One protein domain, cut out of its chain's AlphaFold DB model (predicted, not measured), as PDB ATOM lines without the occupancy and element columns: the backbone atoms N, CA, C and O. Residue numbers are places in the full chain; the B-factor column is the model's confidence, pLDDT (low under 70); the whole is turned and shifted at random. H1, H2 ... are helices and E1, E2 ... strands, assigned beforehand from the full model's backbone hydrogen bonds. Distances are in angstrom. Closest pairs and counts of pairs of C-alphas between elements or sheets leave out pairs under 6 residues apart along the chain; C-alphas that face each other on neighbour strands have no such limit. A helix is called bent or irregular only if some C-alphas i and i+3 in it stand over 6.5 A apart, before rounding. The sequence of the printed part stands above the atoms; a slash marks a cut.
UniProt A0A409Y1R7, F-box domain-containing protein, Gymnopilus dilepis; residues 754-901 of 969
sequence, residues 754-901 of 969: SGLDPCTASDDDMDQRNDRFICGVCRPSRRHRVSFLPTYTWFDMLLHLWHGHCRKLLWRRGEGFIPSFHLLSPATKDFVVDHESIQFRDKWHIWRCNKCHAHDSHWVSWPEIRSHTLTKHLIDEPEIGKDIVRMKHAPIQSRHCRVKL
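This is residues 754 to 901 of the 969 residues of the protein "F-box domain-containing protein" of Gymnopilus dilepis (UniProt A0A409Y1R7). Two lobes make this domain: a larger one in which a strongly twisted sheet of four strands has H2 packed over one face and H3 on the other, and a small one in which H4 packs on the short strand pair E5 and E6. Residues 840 to 846 lead from the large lobe to the small one, and residues 887 to 901 come back, their last two pairing with E3; residues 757 to 762 stick out before H1. The 148 printed residues hold four named helices and six named strands, in the order H1 E1 E2 E3 H2 E4 H3 E5 H4 E6. The sheets, E2 E3 E1 E4 and E5 E6, are antiparallel, and the class is mixed. The whole is loose, with a radius of gyration of the C-alphas of 18.5 A and spans of 59 by 44 by 32 A.

In the larger sheet, E2 is residues 781 to 783, E3 786 to 793, 22.9 A long, E1 772 to 775 and E4 821 to 824. H2, residues 794 to 813, measures 25.7 A and begins with C-alpha 794 at (-35.406, 16.887, 15.864). H3, residues 826 to 839, measures 20.6 A. H1 is residues 763 to 769, with C-alpha 763 at (-25.764, 15.683, 15.980). In the small lobe, E5 is residues 847 to 849, H4 862 to 873, 15.4 A long, and E6 884 to 886, ending with C-alpha 886 at (-29.224, 20.272, -1.294).

E2 and E3 form a hairpin, with N 788 and O 781 2.8 A apart. The pairing of E3 is staggered: residues 786 to 788 pair with E2 and 791 to 793 with E1, where N 773 and O 792 are 2.8 A apart. E1 and E4 have N 822 and O 774 at 2.9 A. Three layers, helices on both faces of this sheet, are made with H2 and H3 on opposite faces. H2 is over E3 and E1 at a height of 10.4 A, along the strands, at 5 degrees to E1 on the local plane. It is irregular, but only just: C-alphas 804 and 807 are 6.6 A apart. E3, H2 and E4 form a split strand-helix-strand unit, two strands of one sheet that are not neighbours, with a helix between them along the chain and E1 between them in the sheet, and its crossover is right-handed. The closest C-alphas of E1 and H3 are those of Arg 772 and Lys 829, 5.8 A. H1 is not on the sheet. In the small lobe, N 885 and O 848 of E6 and E5 are 2.9 A apart, and the closest C-alphas of E5 and H4, Trp 847 and Ile 865, 6.5 A. H4 is apart from H1, H2 and H3. Every O i to N i+4 pair is within hydrogen-bond range in H1 and H4, against 11 of 16 in H2 and 8 of 10 in H3.

The C-alphas of Gly 814 and Leu 874 are farthest apart, 59.9 A. The printed part has no cut; the link from E5 to H4 is long. Mean pLDDT of the printed part is 70.2, and 62 residues are under 70, among them 806 to 817 and 879 to 898.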
ATOM      1  N   SER A 754     -35.828   8.858  20.238       90.31
ATOM      2  CA  SER A 754     -35.408   8.336  18.931       90.31
ATOM      3  C   SER A 754     -34.695   6.981  19.034       90.31
ATOM      4  O   SER A 754     -34.328   6.406  18.012       90.31
ATOM      5  N   GLY A 755     -34.513   6.438  20.242       89.75
ATOM      6  CA  GLY A 755     -33.845   5.158  20.477       89.75
ATOM      7  C   GLY A 755     -32.319   5.231  20.416       89.75
ATOM      8  O   GLY A 755     -31.683   4.211  20.168       89.75
ATOM      9  N   LEU A 756     -31.739   6.420  20.601       92.31
ATOM     10  CA  LEU A 756     -30.295   6.623  20.722       92.31
ATOM     11  C   LEU A 756     -29.918   6.994  22.165       92.31
ATOM     12  O   LEU A 756     -30.753   7.472  22.933       92.31
ATOM     13  N   ASP A 757     -28.655   6.794  22.533       89.81
ATOM     14  CA  ASP A 757     -28.133   7.168  23.851       89.81
ATOM     15  C   ASP A 757     -27.584   8.617  23.844       89.81
ATOM     16  O   ASP A 757     -26.670   8.915  23.072       89.81
ATOM     17  N   PRO A 758     -28.094   9.531  24.697       90.56
ATOM     18  CA  PRO A 758     -27.623  10.919  24.788       90.56
ATOM     19  C   PRO A 758     -26.128  11.094  25.075       90.56
ATOM     20  O   PRO A 758     -25.566  12.132  24.726       90.56
ATOM     21  N   CYS A 759     -25.487  10.111  25.710       87.25
ATOM     22  CA  CYS A 759     -24.069  10.176  26.073       87.25
ATOM     23  C   CYS A 759     -23.121   9.797  24.921       87.25
ATOM     24  O   CYS A 759     -21.901   9.980  25.040       87.25
ATOM     25  N   THR A 760     -23.659   9.261  23.823       88.31
ATOM     26  CA  THR A 760     -22.887   8.747  22.681       88.31
ATOM     27  C   THR A 760     -23.367   9.271  21.329       88.31
ATOM     28  O   THR A 760     -22.550   9.412  20.425       88.31
ATOM     29  N   ALA A 761     -24.649   9.609  21.189       90.88
ATOM     30  CA  ALA A 761     -25.223  10.072  19.931       90.88
ATOM     31  C   ALA A 761     -24.760  11.484  19.554       90.88
ATOM     32  O   ALA A 761     -24.948  12.443  20.312       90.88
ATOM     33  N   SER A 762     -24.220  11.619  18.345       88.56
ATOM     34  CA  SER A 762     -23.843  12.901  17.751       88.56
ATOM     35  C   SER A 762     -25.028  13.630  17.109       88.56
ATOM     36  O   SER A 762     -26.100  13.059  16.870       88.56
ATOM     37  N   ASP A 763     -24.841  14.914  16.817       80.38
ATOM     38  CA  ASP A 763     -25.764  15.683  15.980       80.38
ATOM     39  C   ASP A 763     -25.920  15.063  14.577       80.38
ATOM     40  O   ASP A 763     -27.049  14.927  14.098       80.38
ATOM     41  N   ASP A 764     -24.820  14.592  13.977       78.44
ATOM     42  CA  ASP A 764     -24.817  13.873  12.695       78.44
ATOM     43  C   ASP A 764     -25.656  12.572  12.752       78.44
ATOM     44  O   ASP A 764     -26.347  12.252  11.781       78.44
ATOM     45  N   ASP A 765     -25.652  11.831  13.870       84.12
ATOM     46  CA  ASP A 765     -26.458  10.606  14.030       84.12
ATOM     47  C   ASP A 765     -27.961  10.913  14.036       84.12
ATOM     48  O   ASP A 765     -28.753  10.265  13.342       84.12
ATOM     49  N   MET A 766     -28.368  11.944  14.784       84.06
ATOM     50  CA  MET A 766     -29.760  12.411  14.825       84.06
ATOM     51  C   MET A 766     -30.231  12.917  13.459       84.06
ATOM     52  O   MET A 766     -31.372  12.680  13.036       84.06
ATOM     53  N   ASP A 767     -29.332  13.580  12.745       77.62
ATOM     54  CA  ASP A 767     -29.545  14.079  11.399       77.62
ATOM     55  C   ASP A 767     -29.666  12.958  10.355       77.62
ATOM     56  O   ASP A 767     -30.538  13.029   9.482       77.62
ATOM     57  N   GLN A 768     -28.865  11.895  10.466       76.69
ATOM     58  CA  GLN A 768     -28.967  10.696   9.624       76.69
ATOM     59  C   GLN A 768     -30.262   9.931   9.870       76.69
ATOM     60  O   GLN A 768     -30.910   9.493   8.913       76.69
ATOM     61  N   ARG A 769     -30.685   9.820  11.134       80.88
ATOM     62  CA  ARG A 769     -31.991   9.251  11.465       80.88
ATOM     63  C   ARG A 769     -33.114  10.043  10.823       80.88
ATOM     64  O   ARG A 769     -34.062   9.431  10.346       80.88
ATOM     65  N   ASN A 770     -33.009  11.372  10.747       80.12
ATOM     66  CA  ASN A 770     -33.987  12.235  10.076       80.12
ATOM     67  C   ASN A 770     -35.422  12.037  10.616       80.12
ATOM     68  O   ASN A 770     -36.399  12.091   9.868       80.12
ATOM     69  N   ASP A 771     -35.561  11.778  11.915       85.81
ATOM     70  CA  ASP A 771     -36.858  11.532  12.545       85.81
ATOM     71  C   ASP A 771     -37.754  12.788  12.545       85.81
ATOM     72  O   ASP A 771     -37.300  13.929  12.375       85.81
ATOM     73  N   ARG A 772     -39.070  12.575  12.653       87.69
ATOM     74  CA  ARG A 772     -40.083  13.639  12.654       87.69
ATOM     75  C   ARG A 772     -40.893  13.594  13.940       87.69
ATOM     76  O   ARG A 772     -41.255  12.521  14.417       87.69
ATOM     77  N   PHE A 773     -41.212  14.774  14.457       88.94
ATOM     78  CA  PHE A 773     -41.873  14.954  15.743       88.94
ATOM     79  C   PHE A 773     -43.100  15.856  15.627       88.94
ATOM     80  O   PHE A 773     -43.150  16.761  14.788       88.94
ATOM     81  N   ILE A 774     -44.065  15.659  16.521       88.38
ATOM     82  CA  ILE A 774     -45.196  16.570  16.742       88.38
ATOM     83  C   ILE A 774     -45.227  17.013  18.206       88.38
ATOM     84  O   ILE A 774     -44.910  16.246  19.115       88.38
ATOM     85  N   CYS A 775     -45.581  18.276  18.436       85.94
ATOM     86  CA  CYS A 775     -45.648  18.833  19.782       85.94
ATOM     87  C   CYS A 775     -46.991  18.471  20.423       85.94
ATOM     88  O   CYS A 775     -48.038  18.807  19.872       85.94
ATOM     89  N   GLY A 776     -46.953  17.834  21.594       78.56
ATOM     90  CA  GLY A 776     -48.129  17.421  22.365       78.56
ATOM     91  C   GLY A 776     -48.771  18.549  23.186       78.56
ATOM     92  O   GLY A 776     -49.852  18.377  23.749       78.56
ATOM     93  N   VAL A 777     -48.126  19.721  23.249       77.38
ATOM     94  CA  VAL A 777     -48.612  20.910  23.977       77.38
ATOM     95  C   VAL A 777     -49.356  21.882  23.053       77.38
ATOM     96  O   VAL A 777     -50.259  22.607  23.484       77.38
ATOM     97  N   CYS A 778     -48.985  21.926  21.772       78.69
ATOM     98  CA  CYS A 778     -49.585  22.832  20.798       78.69
ATOM     99  C   CYS A 778     -51.027  22.442  20.462       78.69
ATOM    100  O   CYS A 778     -51.338  21.276  20.246       78.69
ATOM    101  N   ARG A 779     -51.913  23.437  20.336       74.69
ATOM    102  CA  ARG A 779     -53.283  23.194  19.868       74.69
ATOM    103  C   ARG A 779     -53.296  22.953  18.353       74.69
ATOM    104  O   ARG A 779     -52.667  23.732  17.626       74.69
ATOM    105  N   PRO A 780     -54.032  21.943  17.855       74.81
ATOM    106  CA  PRO A 780     -54.183  21.741  16.423       74.81
ATOM    107  C   PRO A 780     -54.924  22.918  15.781       74.81
ATOM    108  O   PRO A 780     -55.896  23.451  16.320       74.81
ATOM    109  N   SER A 781     -54.475  23.326  14.595       77.75
ATOM    110  CA  SER A 781     -55.229  24.274  13.769       77.75
ATOM    111  C   SER A 781     -56.427  23.545  13.158       77.75
ATOM    112  O   SER A 781     -56.235  22.473  12.597       77.75
ATOM    113  N   ARG A 782     -57.642  24.103  13.214       75.38
ATOM    114  CA  ARG A 782     -58.837  23.485  12.608       75.38
ATOM    115  C   ARG A 782     -59.232  24.175  11.305       75.38
ATOM    116  O   ARG A 782     -59.340  25.399  11.261       75.38
ATOM    117  N   ARG A 783     -59.484  23.396  10.249       71.94
ATOM    118  CA  ARG A 783     -60.039  23.887   8.973       71.94
ATOM    119  C   ARG A 783     -60.977  22.835   8.382       71.94
ATOM    120  O   ARG A 783     -60.583  21.685   8.262       71.94
ATOM    121  N   HIS A 784     -62.208  23.217   8.026       72.19
ATOM    122  CA  HIS A 784     -63.229  22.313   7.460       72.19
ATOM    123  C   HIS A 784     -63.406  20.988   8.239       72.19
ATOM    124  O   HIS A 784     -63.403  19.920   7.643       72.19
ATOM    125  N   ARG A 785     -63.538  21.056   9.577       72.25
ATOM    126  CA  ARG A 785     -63.661  19.893  10.492       72.25
ATOM    127  C   ARG A 785     -62.451  18.941  10.539       72.25
ATOM    128  O   ARG A 785     -62.549  17.895  11.163       72.25
ATOM    129  N   VAL A 786     -61.315  19.323   9.954       73.88
ATOM    130  CA  VAL A 786     -60.047  18.583  10.041       73.88
ATOM    131  C   VAL A 786     -59.074  19.330  10.956       73.88
ATOM    132  O   VAL A 786     -58.911  20.553  10.829       73.88
ATOM    133  N   SER A 787     -58.438  18.602  11.874       78.94
ATOM    134  CA  SER A 787     -57.401  19.116  12.777       78.94
ATOM    135  C   SER A 787     -56.008  18.881  12.189       78.94
ATOM    136  O   SER A 787     -55.704  17.804  11.678       78.94
ATOM    137  N   PHE A 788     -55.155  19.901  12.276       79.31
ATOM    138  CA  PHE A 788     -53.813  19.915  11.704       79.31
ATOM    139  C   PHE A 788     -52.755  20.187  12.771       79.31
ATOM    140  O   PHE A 788     -52.840  21.204  13.470       79.31
ATOM    141  N   LEU A 789     -51.712  19.358  12.816       83.00
ATOM    142  CA  LEU A 789     -50.529  19.590  13.645       83.00
ATOM    143  C   LEU A 789     -49.283  19.831  12.782       83.00
ATOM    144  O   LEU A 789     -49.069  19.114  11.805       83.00
ATOM    145  N   PRO A 790     -48.459  20.843  13.107       82.62
ATOM    146  CA  PRO A 790     -47.167  21.017  12.458       82.62
ATOM    147  C   PRO A 790     -46.225  19.864  12.821       82.62
ATOM    148  O   PRO A 790     -46.108  19.519  13.999       82.62
ATOM    149  N   THR A 791     -45.529  19.324  11.825       85.19
ATOM    150  CA  THR A 791     -44.411  18.398  12.022       85.19
ATOM    151  C   THR A 791     -43.089  19.160  12.121       85.19
ATOM    152  O   THR A 791     -42.941  20.261  11.579       85.19
ATOM    153  N   TYR A 792     -42.136  18.580  12.849       82.75
ATOM    154  CA  TYR A 792     -40.828  19.163  13.136       82.75
ATOM    155  C   TYR A 792     -39.719  18.130  12.913       82.75
ATOM    156  O   TYR A 792     -39.916  16.946  13.182       82.75
ATOM    157  N   THR A 793     -38.543  18.576  12.468       84.75
ATOM    158  CA  THR A 793     -37.295  17.803  12.624       84.75
ATOM    159  C   THR A 793     -36.881  17.764  14.100       84.75
ATOM    160  O   THR A 793     -37.447  18.503  14.908       84.75
ATOM    161  N   TRP A 794     -35.897  16.941  14.476       84.44
ATOM    162  CA  TRP A 794     -35.406  16.887  15.864       84.44
ATOM    163  C   TRP A 794     -34.931  18.269  16.359       84.44
ATOM    164  O   TRP A 794     -35.335  18.723  17.431       84.44
ATOM    165  N   PHE A 795     -34.172  18.991  15.528       80.69
ATOM    166  CA  PHE A 795     -33.662  20.324  15.848       80.69
ATOM    167  C   PHE A 795     -34.771  21.388  15.863       80.69
ATOM    168  O   PHE A 795     -34.833  22.218  16.772       80.69
ATOM    169  N   ASP A 796     -35.703  21.349  14.900       77.94
ATOM    170  CA  ASP A 796     -36.844  22.276  14.881       77.94
ATOM    171  C   ASP A 796     -37.777  22.044  16.077       77.94
ATOM    172  O   ASP A 796     -38.349  23.001  16.607       77.94
ATOM    173  N   MET A 797     -37.925  20.788  16.513       84.44
ATOM    174  CA  MET A 797     -38.665  20.435  17.720       84.44
ATOM    175  C   MET A 797     -37.962  21.023  18.939       84.44
ATOM    176  O   MET A 797     -38.590  21.751  19.700       84.44
ATOM    177  N   LEU A 798     -36.655  20.805  19.083       82.00
ATOM    178  CA  LEU A 798     -35.862  21.343  20.187       82.00
ATOM    179  C   LEU A 798     -35.981  22.873  20.308       82.00
ATOM    180  O   LEU A 798     -36.289  23.393  21.382       82.00
ATOM    181  N   LEU A 799     -35.824  23.604  19.197       77.12
ATOM    182  CA  LEU A 799     -36.007  25.059  19.172       77.12
ATOM    183  C   LEU A 799     -37.450  25.475  19.478       77.12
ATOM    184  O   LEU A 799     -37.680  26.466  20.176       77.12
ATOM    185  N   HIS A 800     -38.433  24.730  18.969       79.81
ATOM    186  CA  HIS A 800     -39.842  24.970  19.259       79.81
ATOM    187  C   HIS A 800     -40.155  24.790  20.751       79.81
ATOM    188  O   HIS A 800     -40.841  25.641  21.325       79.81
ATOM    189  N   LEU A 801     -39.626  23.744  21.389       79.06
ATOM    190  CA  LEU A 801     -39.763  23.513  22.826       79.06
ATOM    191  C   LEU A 801     -39.080  24.627  23.624       79.06
ATOM    192  O   LEU A 801     -39.697  25.203  24.522       79.06
ATOM    193  N   TRP A 802     -37.857  25.006  23.250       77.00
ATOM    194  CA  TRP A 802     -37.096  26.065  23.912       77.00
ATOM    195  C   TRP A 802     -37.797  27.435  23.851       77.00
ATOM    196  O   TRP A 802     -38.038  28.064  24.884       77.00
ATOM    197  N   HIS A 803     -38.194  27.897  22.663       72.31
ATOM    198  CA  HIS A 803     -38.789  29.228  22.495       72.31
ATOM    199  C   HIS A 803     -40.297  29.264  22.770       72.31
ATOM    200  O   HIS A 803     -40.803  30.199  23.395       72.31
ATOM    201  N   GLY A 804     -41.030  28.266  22.277       68.00
ATOM    202  CA  GLY A 804     -42.492  28.234  22.298       68.00
ATOM    203  C   GLY A 804     -43.074  27.834  23.647       68.00
ATOM    204  O   GLY A 804     -44.136  28.338  24.017       68.00
ATOM    205  N   HIS A 805     -42.368  26.978  24.387       72.50
ATOM    206  CA  HIS A 805     -42.864  26.402  25.630       72.50
ATOM    207  C   HIS A 805     -41.988  26.781  26.823       72.50
ATOM    208  O   HIS A 805     -42.502  27.360  27.772       72.50
ATOM    209  N   CYS A 806     -40.672  26.583  26.765       64.12
ATOM    210  CA  CYS A 806     -39.790  26.862  27.895       64.12
ATOM    211  C   CYS A 806     -39.703  28.371  28.195       64.12
ATOM    212  O   CYS A 806     -40.102  28.803  29.272       64.12
ATOM    213  N   ARG A 807     -39.309  29.216  27.232       59.81
ATOM    214  CA  ARG A 807     -39.159  30.672  27.454       59.81
ATOM    215  C   ARG A 807     -40.477  31.388  27.781       59.81
ATOM    216  O   ARG A 807     -40.474  32.313  28.588       59.81
ATOM    217  N   LYS A 808     -41.600  30.973  27.182       55.47
ATOM    218  CA  LYS A 808     -42.925  31.576  27.436       55.47
ATOM    219  C   LYS A 808     -43.571  31.112  28.746       55.47
ATOM    220  O   LYS A 808     -44.293  31.899  29.352       55.47
ATOM    221  N   LEU A 809     -43.339  29.869  29.181       52.44
ATOM    222  CA  LEU A 809     -43.961  29.312  30.393       52.44
ATOM    223  C   LEU A 809     -43.092  29.486  31.651       52.44
ATOM    224  O   LEU A 809     -43.656  29.593  32.741       52.44
ATOM    225  N   LEU A 810     -41.764  29.630  31.514       49.53
ATOM    226  CA  LEU A 810     -40.854  29.976  32.622       49.53
ATOM    227  C   LEU A 810     -41.215  31.312  33.291       49.53
ATOM    228  O   LEU A 810     -41.042  31.450  34.495       49.53
ATOM    229  N   TRP A 811     -41.788  32.268  32.552       46.94
ATOM    230  CA  TRP A 811     -42.267  33.536  33.121       46.94
ATOM    231  C   TRP A 811     -43.523  33.403  33.995       46.94
ATOM    232  O   TRP A 811     -43.878  34.363  34.672       46.94
ATOM    233  N   ARG A 812     -44.229  32.260  33.977       45.62
ATOM    234  CA  ARG A 812     -45.499  32.100  34.705       45.62
ATOM    235  C   ARG A 812     -45.510  31.037  35.807       45.62
ATOM    236  O   ARG A 812     -46.377  31.160  36.666       45.62
ATOM    237  N   ARG A 813     -44.684  29.977  35.778       49.78
ATOM    238  CA  ARG A 813     -44.965  28.769  36.603       49.78
ATOM    239  C   ARG A 813     -43.779  27.976  37.181       49.78
ATOM    240  O   ARG A 813     -43.963  26.815  37.518       49.78
ATOM    241  N   GLY A 814     -42.613  28.588  37.385       46.72
ATOM    242  CA  GLY A 814     -41.520  27.928  38.117       46.72
ATOM    243  C   GLY A 814     -40.828  26.794  37.347       46.72
ATOM    244  O   GLY A 814     -41.186  26.460  36.217       46.72
ATOM    245  N   GLU A 815     -39.749  26.279  37.928       52.88
ATOM    246  CA  GLU A 815     -38.789  25.372  37.293       52.88
ATOM    247  C   GLU A 815     -39.356  23.958  37.069       52.88
ATOM    248  O   GLU A 815     -40.103  23.439  37.890       52.88
ATOM    249  N   GLY A 816     -38.986  23.326  35.946       60.69
ATOM    250  CA  GLY A 816     -39.201  21.890  35.726       60.69
ATOM    251  C   GLY A 816     -40.301  21.470  34.745       60.69
ATOM    252  O   GLY A 816     -40.572  20.281  34.660       60.69
ATOM    253  N   PHE A 817     -40.942  22.363  33.979       68.81
ATOM    254  CA  PHE A 817     -41.939  21.938  32.977       68.81
ATOM    255  C   PHE A 817     -41.319  21.094  31.852       68.81
ATOM    256  O   PHE A 817     -40.468  21.589  31.112       68.81
ATOM    257  N   ILE A 818     -41.814  19.867  31.667       72.88
ATOM    258  CA  ILE A 818     -41.445  18.987  30.558       72.88
ATOM    259  C   ILE A 818     -42.634  18.893  29.588       72.88
ATOM    260  O   ILE A 818     -43.689  18.356  29.949       72.88
ATOM    261  N   PRO A 819     -42.511  19.444  28.366       75.62
ATOM    262  CA  PRO A 819     -43.569  19.391  27.368       75.62
ATOM    263  C   PRO A 819     -43.723  17.971  26.817       75.62
ATOM    264  O   PRO A 819     -42.734  17.270  26.621       75.62
ATOM    265  N   SER A 820     -44.957  17.565  26.513       81.94
ATOM    266  CA  SER A 820     -45.189  16.336  25.754       81.94
ATOM    267  C   SER A 820     -44.817  16.531  24.286       81.94
ATOM    268  O   SER A 820     -45.095  17.573  23.683       81.94
ATOM    269  N   PHE A 821     -44.216  15.511  23.688       87.31
ATOM    270  CA  PHE A 821     -43.947  15.445  22.254       87.31
ATOM    271  C   PHE A 821     -43.925  13.988  21.795       87.31
ATOM    272  O   PHE A 821     -43.689  13.068  22.581       87.31
ATOM    273  N   HIS A 822     -44.219  13.780  20.515       88.25
ATOM    274  CA  HIS A 822     -44.429  12.453  19.951       88.25
ATOM    275  C   HIS A 822     -43.509  12.229  18.756       88.25
ATOM    276  O   HIS A 822     -43.402  13.102  17.890       88.25
ATOM    277  N   LEU A 823     -42.885  11.055  18.709       91.12
ATOM    278  CA  LEU A 823     -42.117  10.555  17.575       91.12
ATOM    279  C   LEU A 823     -43.075   9.912  16.567       91.12
ATOM    280  O   LEU A 823     -43.884   9.051  16.930       91.12
ATOM    281  N   LEU A 824     -42.992  10.323  15.303       89.75
ATOM    282  CA  LEU A 824     -43.789   9.730  14.229       89.75
ATOM    283  C   LEU A 824     -43.271   8.338  13.859       89.75
ATOM    284  O   LEU A 824     -42.071   8.082  13.922       89.75
ATOM    285  N   SER A 825     -44.174   7.449  13.443       89.44
ATOM    286  CA  SER A 825     -43.773   6.136  12.921       89.44
ATOM    287  C   SER A 825     -43.011   6.232  11.602       89.44
ATOM    288  O   SER A 825     -43.166   7.234  10.900       89.44
ATOM    289  N   PRO A 826     -42.254   5.186  11.210       86.19
ATOM    290  CA  PRO A 826     -41.515   5.185   9.948       86.19
ATOM    291  C   PRO A 826     -42.415   5.501   8.746       86.19
ATOM    292  O   PRO A 826     -42.124   6.419   7.989       86.19
ATOM    293  N   ALA A 827     -43.587   4.865   8.653       82.19
ATOM    294  CA  ALA A 827     -44.532   5.101   7.560       82.19
ATOM    295  C   ALA A 827     -45.091   6.539   7.531       82.19
ATOM    296  O   ALA A 827     -45.292   7.120   6.465       82.19
ATOM    297  N   THR A 828     -45.329   7.144   8.701       84.88
ATOM    298  CA  THR A 828     -45.828   8.531   8.789       84.88
ATOM    299  C   THR A 828     -44.720   9.541   8.512       84.88
ATOM    300  O   THR A 828     -44.952  10.572   7.883       84.88
ATOM    301  N   LYS A 829     -43.499   9.252   8.964       85.62
ATOM    302  CA  LYS A 829     -42.299  10.022   8.646       85.62
ATOM    303  C   LYS A 829     -42.063  10.045   7.138       85.62
ATOM    304  O   LYS A 829     -41.911  11.139   6.601       85.62
ATOM    305  N   ASP A 830     -42.106   8.897   6.468       81.88
ATOM    306  CA  ASP A 830     -41.931   8.804   5.014       81.88
ATOM    307  C   ASP A 830     -42.998   9.628   4.283       81.88
ATOM    308  O   ASP A 830     -42.670  10.466   3.443       81.88
ATOM    309  N   PHE A 831     -44.263   9.519   4.711       81.69
ATOM    310  CA  PHE A 831     -45.348  10.363   4.207       81.69
ATOM    311  C   PHE A 831     -45.047  11.866   4.359       81.69
ATOM    312  O   PHE A 831     -45.251  12.644   3.425       81.69
ATOM    313  N   VAL A 832     -44.569  12.301   5.528       79.62
ATOM    314  CA  VAL A 832     -44.236  13.711   5.788       79.62
ATOM    315  C   VAL A 832     -43.065  14.171   4.918       79.62
ATOM    316  O   VAL A 832     -43.144  15.253   4.335       79.62
ATOM    317  N   VAL A 833     -42.015  13.358   4.792       76.38
ATOM    318  CA  VAL A 833     -40.824  13.653   3.978       76.38
ATOM    319  C   VAL A 833     -41.184  13.780   2.494       76.38
ATOM    320  O   VAL A 833     -40.749  14.737   1.840       76.38
ATOM    321  N   ASP A 834     -42.045  12.900   1.979       73.62
ATOM    322  CA  ASP A 834     -42.573  12.991   0.613       73.62
ATOM    323  C   ASP A 834     -43.300  14.326   0.389       73.62
ATOM    324  O   ASP A 834     -43.128  14.969  -0.647       73.62
ATOM    325  N   HIS A 835     -44.062  14.803   1.378       71.88
ATOM    326  CA  HIS A 835     -44.807  16.059   1.277       71.88
ATOM    327  C   HIS A 835     -43.951  17.317   1.457       71.88
ATOM    328  O   HIS A 835     -44.253  18.355   0.855       71.88
ATOM    329  N   GLU A 836     -42.886  17.243   2.257       69.94
ATOM    330  CA  GLU A 836     -41.884  18.307   2.364       69.94
ATOM    331  C   GLU A 836     -41.278  18.580   0.982       69.94
ATOM    332  O   GLU A 836     -41.215  19.739   0.574       69.94
ATOM    333  N   SER A 837     -40.951  17.523   0.221       57.84
ATOM    334  CA  SER A 837     -40.331  17.594  -1.115       57.84
ATOM    335  C   SER A 837     -41.094  18.441  -2.157       57.84
ATOM    336  O   SER A 837     -40.485  18.959  -3.091       57.84
ATOM    337  N   ILE A 838     -42.402  18.655  -1.966       53.19
ATOM    338  CA  ILE A 838     -43.298  19.349  -2.909       53.19
ATOM    339  C   ILE A 838     -43.463  20.834  -2.571       53.19
ATOM    340  O   ILE A 838     -43.667  21.670  -3.451       53.19
ATOM    341  N   GLN A 839     -43.445  21.186  -1.282       51.38
ATOM    342  CA  GLN A 839     -43.699  22.562  -0.836       51.38
ATOM    343  C   GLN A 839     -42.515  23.508  -1.102       51.38
ATOM    344  O   GLN A 839     -42.656  24.728  -0.956       51.38
ATOM    345  N   PHE A 840     -41.370  22.966  -1.517       54.00
ATOM    346  CA  PHE A 840     -40.199  23.734  -1.915       54.00
ATOM    347  C   PHE A 840     -40.505  24.576  -3.161       54.00
ATOM    348  O   PHE A 840     -40.825  24.062  -4.228       54.00
ATOM    349  N   ARG A 841     -40.399  25.903  -3.033       53.84
ATOM    350  CA  ARG A 841     -40.484  26.817  -4.183       53.84
ATOM    351  C   ARG A 841     -39.091  27.051  -4.752       53.84
ATOM    352  O   ARG A 841     -38.153  27.243  -3.983       53.84
ATOM    353  N   ASP A 842     -38.992  27.224  -6.069       55.72
ATOM    354  CA  ASP A 842     -37.747  27.577  -6.778       55.72
ATOM    355  C   ASP A 842     -36.980  28.753  -6.150       55.72
ATOM    356  O   ASP A 842     -35.764  28.841  -6.267       55.72
ATOM    357  N   LYS A 843     -37.683  29.655  -5.453       54.56
ATOM    358  CA  LYS A 843     -37.137  30.855  -4.798       54.56
ATOM    359  C   LYS A 843     -36.436  30.595  -3.454       54.56
ATOM    360  O   LYS A 843     -35.985  31.547  -2.822       54.56
ATOM    361  N   TRP A 844     -36.416  29.361  -2.950       59.34
ATOM    362  CA  TRP A 844     -35.858  29.061  -1.628       59.34
ATOM    363  C   TRP A 844     -34.344  28.907  -1.672       59.34
ATOM    364  O   TRP A 844     -33.808  28.168  -2.489       59.34
ATOM    365  N   HIS A 845     -33.675  29.585  -0.745       63.12
ATOM    366  CA  HIS A 845     -32.224  29.690  -0.656       63.12
ATOM    367  C   HIS A 845     -31.649  28.482   0.095       63.12
ATOM    368  O   HIS A 845     -31.361  28.568   1.286       63.12
ATOM    369  N   ILE A 846     -31.593  27.326  -0.573       61.50
ATOM    370  CA  ILE A 846     -31.235  26.020   0.029       61.50
ATOM    371  C   ILE A 846     -30.259  25.200  -0.825       61.50
ATOM    372  O   ILE A 846     -29.990  24.034  -0.522       61.50
ATOM    373  N   TRP A 847     -29.746  25.784  -1.907       69.69
ATOM    374  CA  TRP A 847     -28.842  25.118  -2.834       69.69
ATOM    375  C   TRP A 847     -27.436  25.690  -2.734       69.69
ATOM    376  O   TRP A 847     -27.260  26.903  -2.602       69.69
ATOM    377  N   ARG A 848     -26.442  24.809  -2.840       72.00
ATOM    378  CA  ARG A 848     -25.038  25.183  -3.023       72.00
ATOM    379  C   ARG A 848     -24.416  24.394  -4.163       72.00
ATOM    380  O   ARG A 848     -24.921  23.336  -4.554       72.00
ATOM    381  N   CYS A 849     -23.312  24.904  -4.688       71.31
ATOM    382  CA  CYS A 849     -22.573  24.211  -5.730       71.31
ATOM    383  C   CYS A 849     -21.771  23.062  -5.102       71.31
ATOM    384  O   CYS A 849     -21.174  23.241  -4.049       71.31
ATOM    385  N   ASN A 850     -21.755  21.886  -5.734       66.00
ATOM    386  CA  ASN A 850     -20.871  20.782  -5.333       66.00
ATOM    387  C   ASN A 850     -19.540  20.797  -6.104       66.00
ATOM    388  O   ASN A 850     -18.649  20.003  -5.827       66.00
ATOM    389  N   LYS A 851     -19.421  21.657  -7.127       59.91
ATOM    390  CA  LYS A 851     -18.237  21.772  -7.998       59.91
ATOM    391  C   LYS A 851     -17.316  22.937  -7.638       59.91
ATOM    392  O   LYS A 851     -16.222  23.038  -8.190       59.91
ATOM    393  N   CYS A 852     -17.760  23.846  -6.775       56.22
ATOM    394  CA  CYS A 852     -16.921  24.861  -6.150       56.22
ATOM    395  C   CYS A 852     -17.559  25.372  -4.859       56.22
ATOM    396  O   CYS A 852     -18.732  25.134  -4.604       56.22
ATOM    397  N   HIS A 853     -16.797  26.161  -4.110       48.97
ATOM    398  CA  HIS A 853     -17.183  26.721  -2.814       48.97
ATOM    399  C   HIS A 853     -18.116  27.943  -2.882       48.97
ATOM    400  O   HIS A 853     -18.373  28.622  -1.887       48.97
ATOM    401  N   ALA A 854     -18.623  28.289  -4.066       50.12
ATOM    402  CA  ALA A 854     -19.597  29.365  -4.170       50.12
ATOM    403  C   ALA A 854     -20.910  28.956  -3.490       50.12
ATOM    404  O   ALA A 854     -21.436  27.874  -3.749       50.12
ATOM    405  N   HIS A 855     -21.463  29.873  -2.691       60.75
ATOM    406  CA  HIS A 855     -22.701  29.681  -1.925       60.75
ATOM    407  C   HIS A 855     -22.572  28.750  -0.702       60.75
ATOM    408  O   HIS A 855     -23.589  28.324  -0.160       60.75
ATOM    409  N   ASP A 856     -21.347  28.508  -0.216       47.19
ATOM    410  CA  ASP A 856     -21.090  27.754   1.024       47.19
ATOM    411  C   ASP A 856     -21.537  28.514   2.293       47.19
ATOM    412  O   ASP A 856     -22.090  27.912   3.212       47.19
ATOM    413  N   SER A 857     -21.384  29.847   2.335       43.25
ATOM    414  CA  SER A 857     -21.859  30.687   3.459       43.25
ATOM    415  C   SER A 857     -23.285  31.223   3.266       43.25
ATOM    416  O   SER A 857     -23.976  31.521   4.236       43.25
ATOM    417  N   HIS A 858     -23.724  31.365   2.010       51.00
ATOM    418  CA  HIS A 858     -25.033  31.909   1.637       51.00
ATOM    419  C   HIS A 858     -25.643  31.054   0.532       51.00
ATOM    420  O   HIS A 858     -25.280  31.181  -0.638       51.00
ATOM    421  N   TRP A 859     -26.571  30.195   0.936       59.41
ATOM    422  CA  TRP A 859     -27.307  29.293   0.067       59.41
ATOM    423  C   TRP A 859     -28.166  30.091  -0.907       59.41
ATOM    424  O   TRP A 859     -28.621  31.193  -0.599       59.41
ATOM    425  N   VAL A 860     -28.387  29.541  -2.093       66.88
ATOM    426  CA  VAL A 860     -29.062  30.245  -3.186       66.88
ATOM    427  C   VAL A 860     -30.293  29.510  -3.669       66.88
ATOM    428  O   VAL A 860     -30.519  28.336  -3.360       66.88
ATOM    429  N   SER A 861     -31.134  30.249  -4.382       76.75
ATOM    430  CA  SER A 861     -32.330  29.722  -5.019       76.75
ATOM    431  C   SER A 861     -31.998  28.801  -6.195       76.75
ATOM    432  O   SER A 861     -30.886  28.813  -6.729       76.75
ATOM    433  N   TRP A 862     -32.967  27.991  -6.624       75.31
ATOM    434  CA  TRP A 862     -32.782  27.084  -7.759       75.31
ATOM    435  C   TRP A 862     -32.394  27.818  -9.066       75.31
ATOM    436  O   TRP A 862     -31.451  27.394  -9.740       75.31
ATOM    437  N   PRO A 863     -33.015  28.963  -9.427       77.06
ATOM    438  CA  PRO A 863     -32.597  29.745 -10.592       77.06
ATOM    439  C   PRO A 863     -31.168  30.283 -10.477       77.06
ATOM    440  O   PRO A 863     -30.435  30.326 -11.465       77.06
ATOM    441  N   GLU A 864     -30.764  30.694  -9.276       75.88
ATOM    442  CA  GLU A 864     -29.430  31.232  -9.014       75.88
ATOM    443  C   GLU A 864     -28.363  30.143  -9.078       75.88
ATOM    444  O   GLU A 864     -27.339  30.362  -9.725       75.88
ATOM    445  N   ILE A 865     -28.610  28.958  -8.500       79.50
ATOM    446  CA  ILE A 865     -27.643  27.860  -8.573       79.50
ATOM    447  C   ILE A 865     -27.530  27.301  -9.989       79.50
ATOM    448  O   ILE A 865     -26.419  27.046 -10.439       79.50
ATOM    449  N   ARG A 866     -28.634  27.198 -10.739       79.81
ATOM    450  CA  ARG A 866     -28.595  26.764 -12.143       79.81
ATOM    451  C   ARG A 866     -27.859  27.775 -13.020       79.81
ATOM    452  O   ARG A 866     -27.047  27.406 -13.863       79.81
ATOM    453  N   SER A 867     -28.094  29.067 -12.793       77.31
ATOM    454  CA  SER A 867     -27.326  30.134 -13.439       77.31
ATOM    455  C   SER A 867     -25.842  30.044 -13.072       77.31
ATOM    456  O   SER A 867     -24.974  30.165 -13.938       77.31
ATOM    457  N   HIS A 868     -25.529  29.776 -11.807       78.62
ATOM    458  CA  HIS A 868     -24.166  29.575 -11.340       78.62
ATOM    459  C   HIS A 868     -23.501  28.371 -12.028       78.62
ATOM    460  O   HIS A 868     -22.437  28.537 -12.623       78.62
ATOM    461  N   THR A 869     -24.111  27.184 -12.013       75.56
ATOM    462  CA  THR A 869     -23.540  25.971 -12.622       75.56
ATOM    463  C   THR A 869     -23.378  26.123 -14.126       75.56
ATOM    464  O   THR A 869     -22.329  25.768 -14.662       75.56
ATOM    465  N   LEU A 870     -24.332  26.764 -14.802       69.44
ATOM    466  CA  LEU A 870     -24.232  27.053 -16.229       69.44
ATOM    467  C   LEU A 870     -23.101  28.046 -16.528       69.44
ATOM    468  O   LEU A 870     -22.320  27.852 -17.455       69.44
ATOM    469  N   THR A 871     -22.978  29.121 -15.749       56.62
ATOM    470  CA  THR A 871     -22.023  30.204 -16.054       56.62
ATOM    471  C   THR A 871     -20.607  29.953 -15.542       56.62
ATOM    472  O   THR A 871     -19.652  30.479 -16.123       56.62
ATOM    473  N   LYS A 872     -20.447  29.187 -14.458       62.03
ATOM    474  CA  LYS A 872     -19.157  28.905 -13.809       62.03
ATOM    475  C   LYS A 872     -18.621  27.515 -14.133       62.03
ATOM    476  O   LYS A 872     -17.403  27.378 -14.232       62.03
ATOM    477  N   HIS A 873     -19.503  26.536 -14.336       67.06
ATOM    478  CA  HIS A 873     -19.142  25.133 -14.568       67.06
ATOM    479  C   HIS A 873     -19.589  24.591 -15.932       67.06
ATOM    480  O   HIS A 873     -19.216  23.477 -16.269       67.06
ATOM    481  N   LEU A 874     -20.318  25.381 -16.734       69.69
ATOM    482  CA  LEU A 874     -20.867  24.976 -18.038       69.69
ATOM    483  C   LEU A 874     -21.815  23.767 -17.952       69.69
ATOM    484  O   LEU A 874     -21.940  23.010 -18.909       69.69
ATOM    485  N   ILE A 875     -22.502  23.612 -16.817       70.06
ATOM    486  CA  ILE A 875     -23.489  22.555 -16.581       70.06
ATOM    487  C   ILE A 875     -24.887  23.177 -16.663       70.06
ATOM    488  O   ILE A 875     -25.292  23.921 -15.765       70.06
ATOM    489  N   ASP A 876     -25.598  22.904 -17.758       67.25
ATOM    490  CA  ASP A 876     -26.950  23.425 -18.028       67.25
ATOM    491  C   ASP A 876     -28.036  22.714 -17.200       67.25
ATOM    492  O   ASP A 876     -29.000  23.333 -16.732       67.25
ATOM    493  N   GLU A 877     -27.823  21.420 -16.949       74.19
ATOM    494  CA  GLU A 877     -28.685  20.555 -16.142       74.19
ATOM    495  C   GLU A 877     -27.870  19.904 -15.015       74.19
ATOM    496  O   GLU A 877     -27.314  18.824 -15.197       74.19
ATOM    497  N   PRO A 878     -27.715  20.586 -13.867       75.12
ATOM    498  CA  PRO A 878     -26.919  20.071 -12.756       75.12
ATOM    499  C   PRO A 878     -27.612  18.913 -12.023       75.12
ATOM    500  O   PRO A 878     -28.756  19.042 -11.581       75.12
ATOM    501  N   GLU A 879     -26.890  17.809 -11.821       68.38
ATOM    502  CA  GLU A 879     -27.352  16.646 -11.055       68.38
ATOM    503  C   GLU A 879     -27.258  16.893  -9.532       68.38
ATOM    504  O   GLU A 879     -26.228  17.333  -9.002       68.38
ATOM    505  N   ILE A 880     -28.325  16.571  -8.791       60.66
ATOM    506  CA  ILE A 880     -28.371  16.700  -7.324       60.66
ATOM    507  C   ILE A 880     -27.505  15.612  -6.673       60.66
ATOM    508  O   ILE A 880     -27.616  14.438  -7.000       60.66
ATOM    509  N   GLY A 881     -26.644  16.004  -5.732       48.81
ATOM    510  CA  GLY A 881     -25.682  15.129  -5.053       48.81
ATOM    511  C   GLY A 881     -24.339  15.013  -5.779       48.81
ATOM    512  O   GLY A 881     -23.327  14.743  -5.140       48.81
ATOM    513  N   LYS A 882     -24.303  15.301  -7.086       60.91
ATOM    514  CA  LYS A 882     -23.088  15.253  -7.911       60.91
ATOM    515  C   LYS A 882     -22.577  16.641  -8.284       60.91
ATOM    516  O   LYS A 882     -21.395  16.920  -8.082       60.91
ATOM    517  N   ASP A 883     -23.438  17.522  -8.787       57.97
ATOM    518  CA  ASP A 883     -23.071  18.862  -9.275       57.97
ATOM    519  C   ASP A 883     -23.548  19.976  -8.343       57.97
ATOM    520  O   ASP A 883     -22.875  20.997  -8.189       57.97
ATOM    521  N   ILE A 884     -24.677  19.758  -7.674       69.44
ATOM    522  CA  ILE A 884     -25.243  20.659  -6.669       69.44
ATOM    523  C   ILE A 884     -25.635  19.869  -5.428       69.44
ATOM    524  O   ILE A 884     -26.094  18.731  -5.520       69.44
ATOM    525  N   VAL A 885     -25.472  20.475  -4.256       61.00
ATOM    526  CA  VAL A 885     -25.867  19.855  -2.988       61.00
ATOM    527  C   VAL A 885     -27.073  20.585  -2.434       61.00
ATOM    528  O   VAL A 885     -27.083  21.812  -2.308       61.00
ATOM    529  N   ARG A 886     -28.086  19.800  -2.072       60.31
ATOM    530  CA  ARG A 886     -29.224  20.272  -1.294       60.31
ATOM    531  C   ARG A 886     -28.831  20.318   0.176       60.31
ATOM    532  O   ARG A 886     -28.303  19.339   0.704       60.31
ATOM    533  N   MET A 887     -29.122  21.427   0.840       56.97
ATOM    534  CA  MET A 887     -28.933  21.571   2.281       56.97
ATOM    535  C   MET A 887     -29.689  20.459   3.030       56.97
ATOM    536  O   MET A 887     -30.917  20.411   2.976       56.97
ATOM    537  N   LYS A 888     -28.974  19.559   3.720       43.09
ATOM    538  CA  LYS A 888     -29.593  18.606   4.662       43.09
ATOM    539  C   LYS A 888     -29.901  19.288   6.009       43.09
ATOM    540  O   LYS A 888     -30.972  19.079   6.577       43.09
ATOM    541  N   HIS A 889     -29.061  20.246   6.422       47.16
ATOM    542  CA  HIS A 889     -29.129  20.939   7.719       47.16
ATOM    543  C   HIS A 889     -29.057  22.450   7.521       47.16
ATOM    544  O   HIS A 889     -28.051  22.960   7.038       47.16
ATOM    545  N   ALA A 890     -30.132  23.167   7.855       35.81
ATOM    546  CA  ALA A 890     -30.146  24.621   7.844       35.81
ATOM    547  C   ALA A 890     -30.269  25.176   9.255       35.81
ATOM    548  O   ALA A 890     -31.319  24.968   9.867       35.81
ATOM    549  N   PRO A 891     -29.284  25.952   9.743       35.97
ATOM    550  CA  PRO A 891     -29.514  26.847  10.853       35.97
ATOM    551  C   PRO A 891     -30.470  27.940  10.364       35.97
ATOM    552  O   PRO A 891     -30.121  28.786   9.546       35.97
ATOM    553  N   ILE A 892     -31.701  27.887  10.868       45.69
ATOM    554  CA  ILE A 892     -32.393  29.067  11.379       45.69
ATOM    555  C   ILE A 892     -32.487  30.236  10.370       45.69
ATOM    556  O   ILE A 892     -31.805  31.241  10.531       45.69
ATOM    557  N   GLN A 893     -33.321  30.107   9.325       38.88
ATOM    558  CA  GLN A 893     -34.190  31.195   8.796       38.88
ATOM    559  C   GLN A 893     -34.906  30.878   7.465       38.88
ATOM    560  O   GLN A 893     -35.768  31.654   7.062       38.88
ATOM    561  N   SER A 894     -34.656  29.743   6.799       38.56
ATOM    562  CA  SER A 894     -35.373  29.391   5.550       38.56
ATOM    563  C   SER A 894     -36.466  28.318   5.690       38.56
ATOM    564  O   SER A 894     -37.174  28.028   4.726       38.56
ATOM    565  N   ARG A 895     -36.676  27.742   6.883       45.44
ATOM    566  CA  ARG A 895     -37.608  26.620   7.101       45.44
ATOM    567  C   ARG A 895     -38.984  27.078   7.598       45.44
ATOM    568  O   ARG A 895     -39.353  26.875   8.750       45.44
ATOM    569  N   HIS A 896     -39.792  27.648   6.708       45.22
ATOM    570  CA  HIS A 896     -41.240  27.800   6.932       45.22
ATOM    571  C   HIS A 896     -42.060  26.711   6.226       45.22
ATOM    572  O   HIS A 896     -43.188  26.947   5.798       45.22
ATOM    573  N   CYS A 897     -41.512  25.502   6.120       49.28
ATOM    574  CA  CYS A 897     -42.208  24.349   5.565       49.28
ATOM    575  C   CYS A 897     -42.562  23.350   6.663       49.28
ATOM    576  O   CYS A 897     -41.995  22.268   6.745       49.28
ATOM    577  N   ARG A 898     -43.464  23.731   7.570       62.12
ATOM    578  CA  ARG A 898     -44.029  22.761   8.515       62.12
ATOM    579  C   ARG A 898     -45.181  22.065   7.810       62.12
ATOM    580  O   ARG A 898     -46.256  22.663   7.679       62.12
ATOM    581  N   VAL A 899     -44.958  20.844   7.321       70.56
ATOM    582  CA  VAL A 899     -46.058  20.023   6.808       70.56
ATOM    583  C   VAL A 899     -47.073  19.869   7.935       70.56
ATOM    584  O   VAL A 899     -46.749  19.584   9.086       70.56
ATOM    585  N   LYS A 900     -48.324  20.180   7.614       77.81
ATOM    586  CA  LYS A 900     -49.428  20.116   8.560       77.81
ATOM    587  C   LYS A 900     -50.065  18.742   8.434       77.81
ATOM    588  O   LYS A 900     -50.869  18.528   7.527       77.81
ATOM    589  N   LEU A 901     -49.675  17.832   9.320       79.81
ATOM    590  CA  LEU A 901     -50.228  16.487   9.371       79.81
ATOM    591  C   LEU A 901     -51.692  16.563   9.807       79.81
ATOM    592  O   LEU A 901     -52.029  17.287  10.747       79.81
TER     593      LEU A 901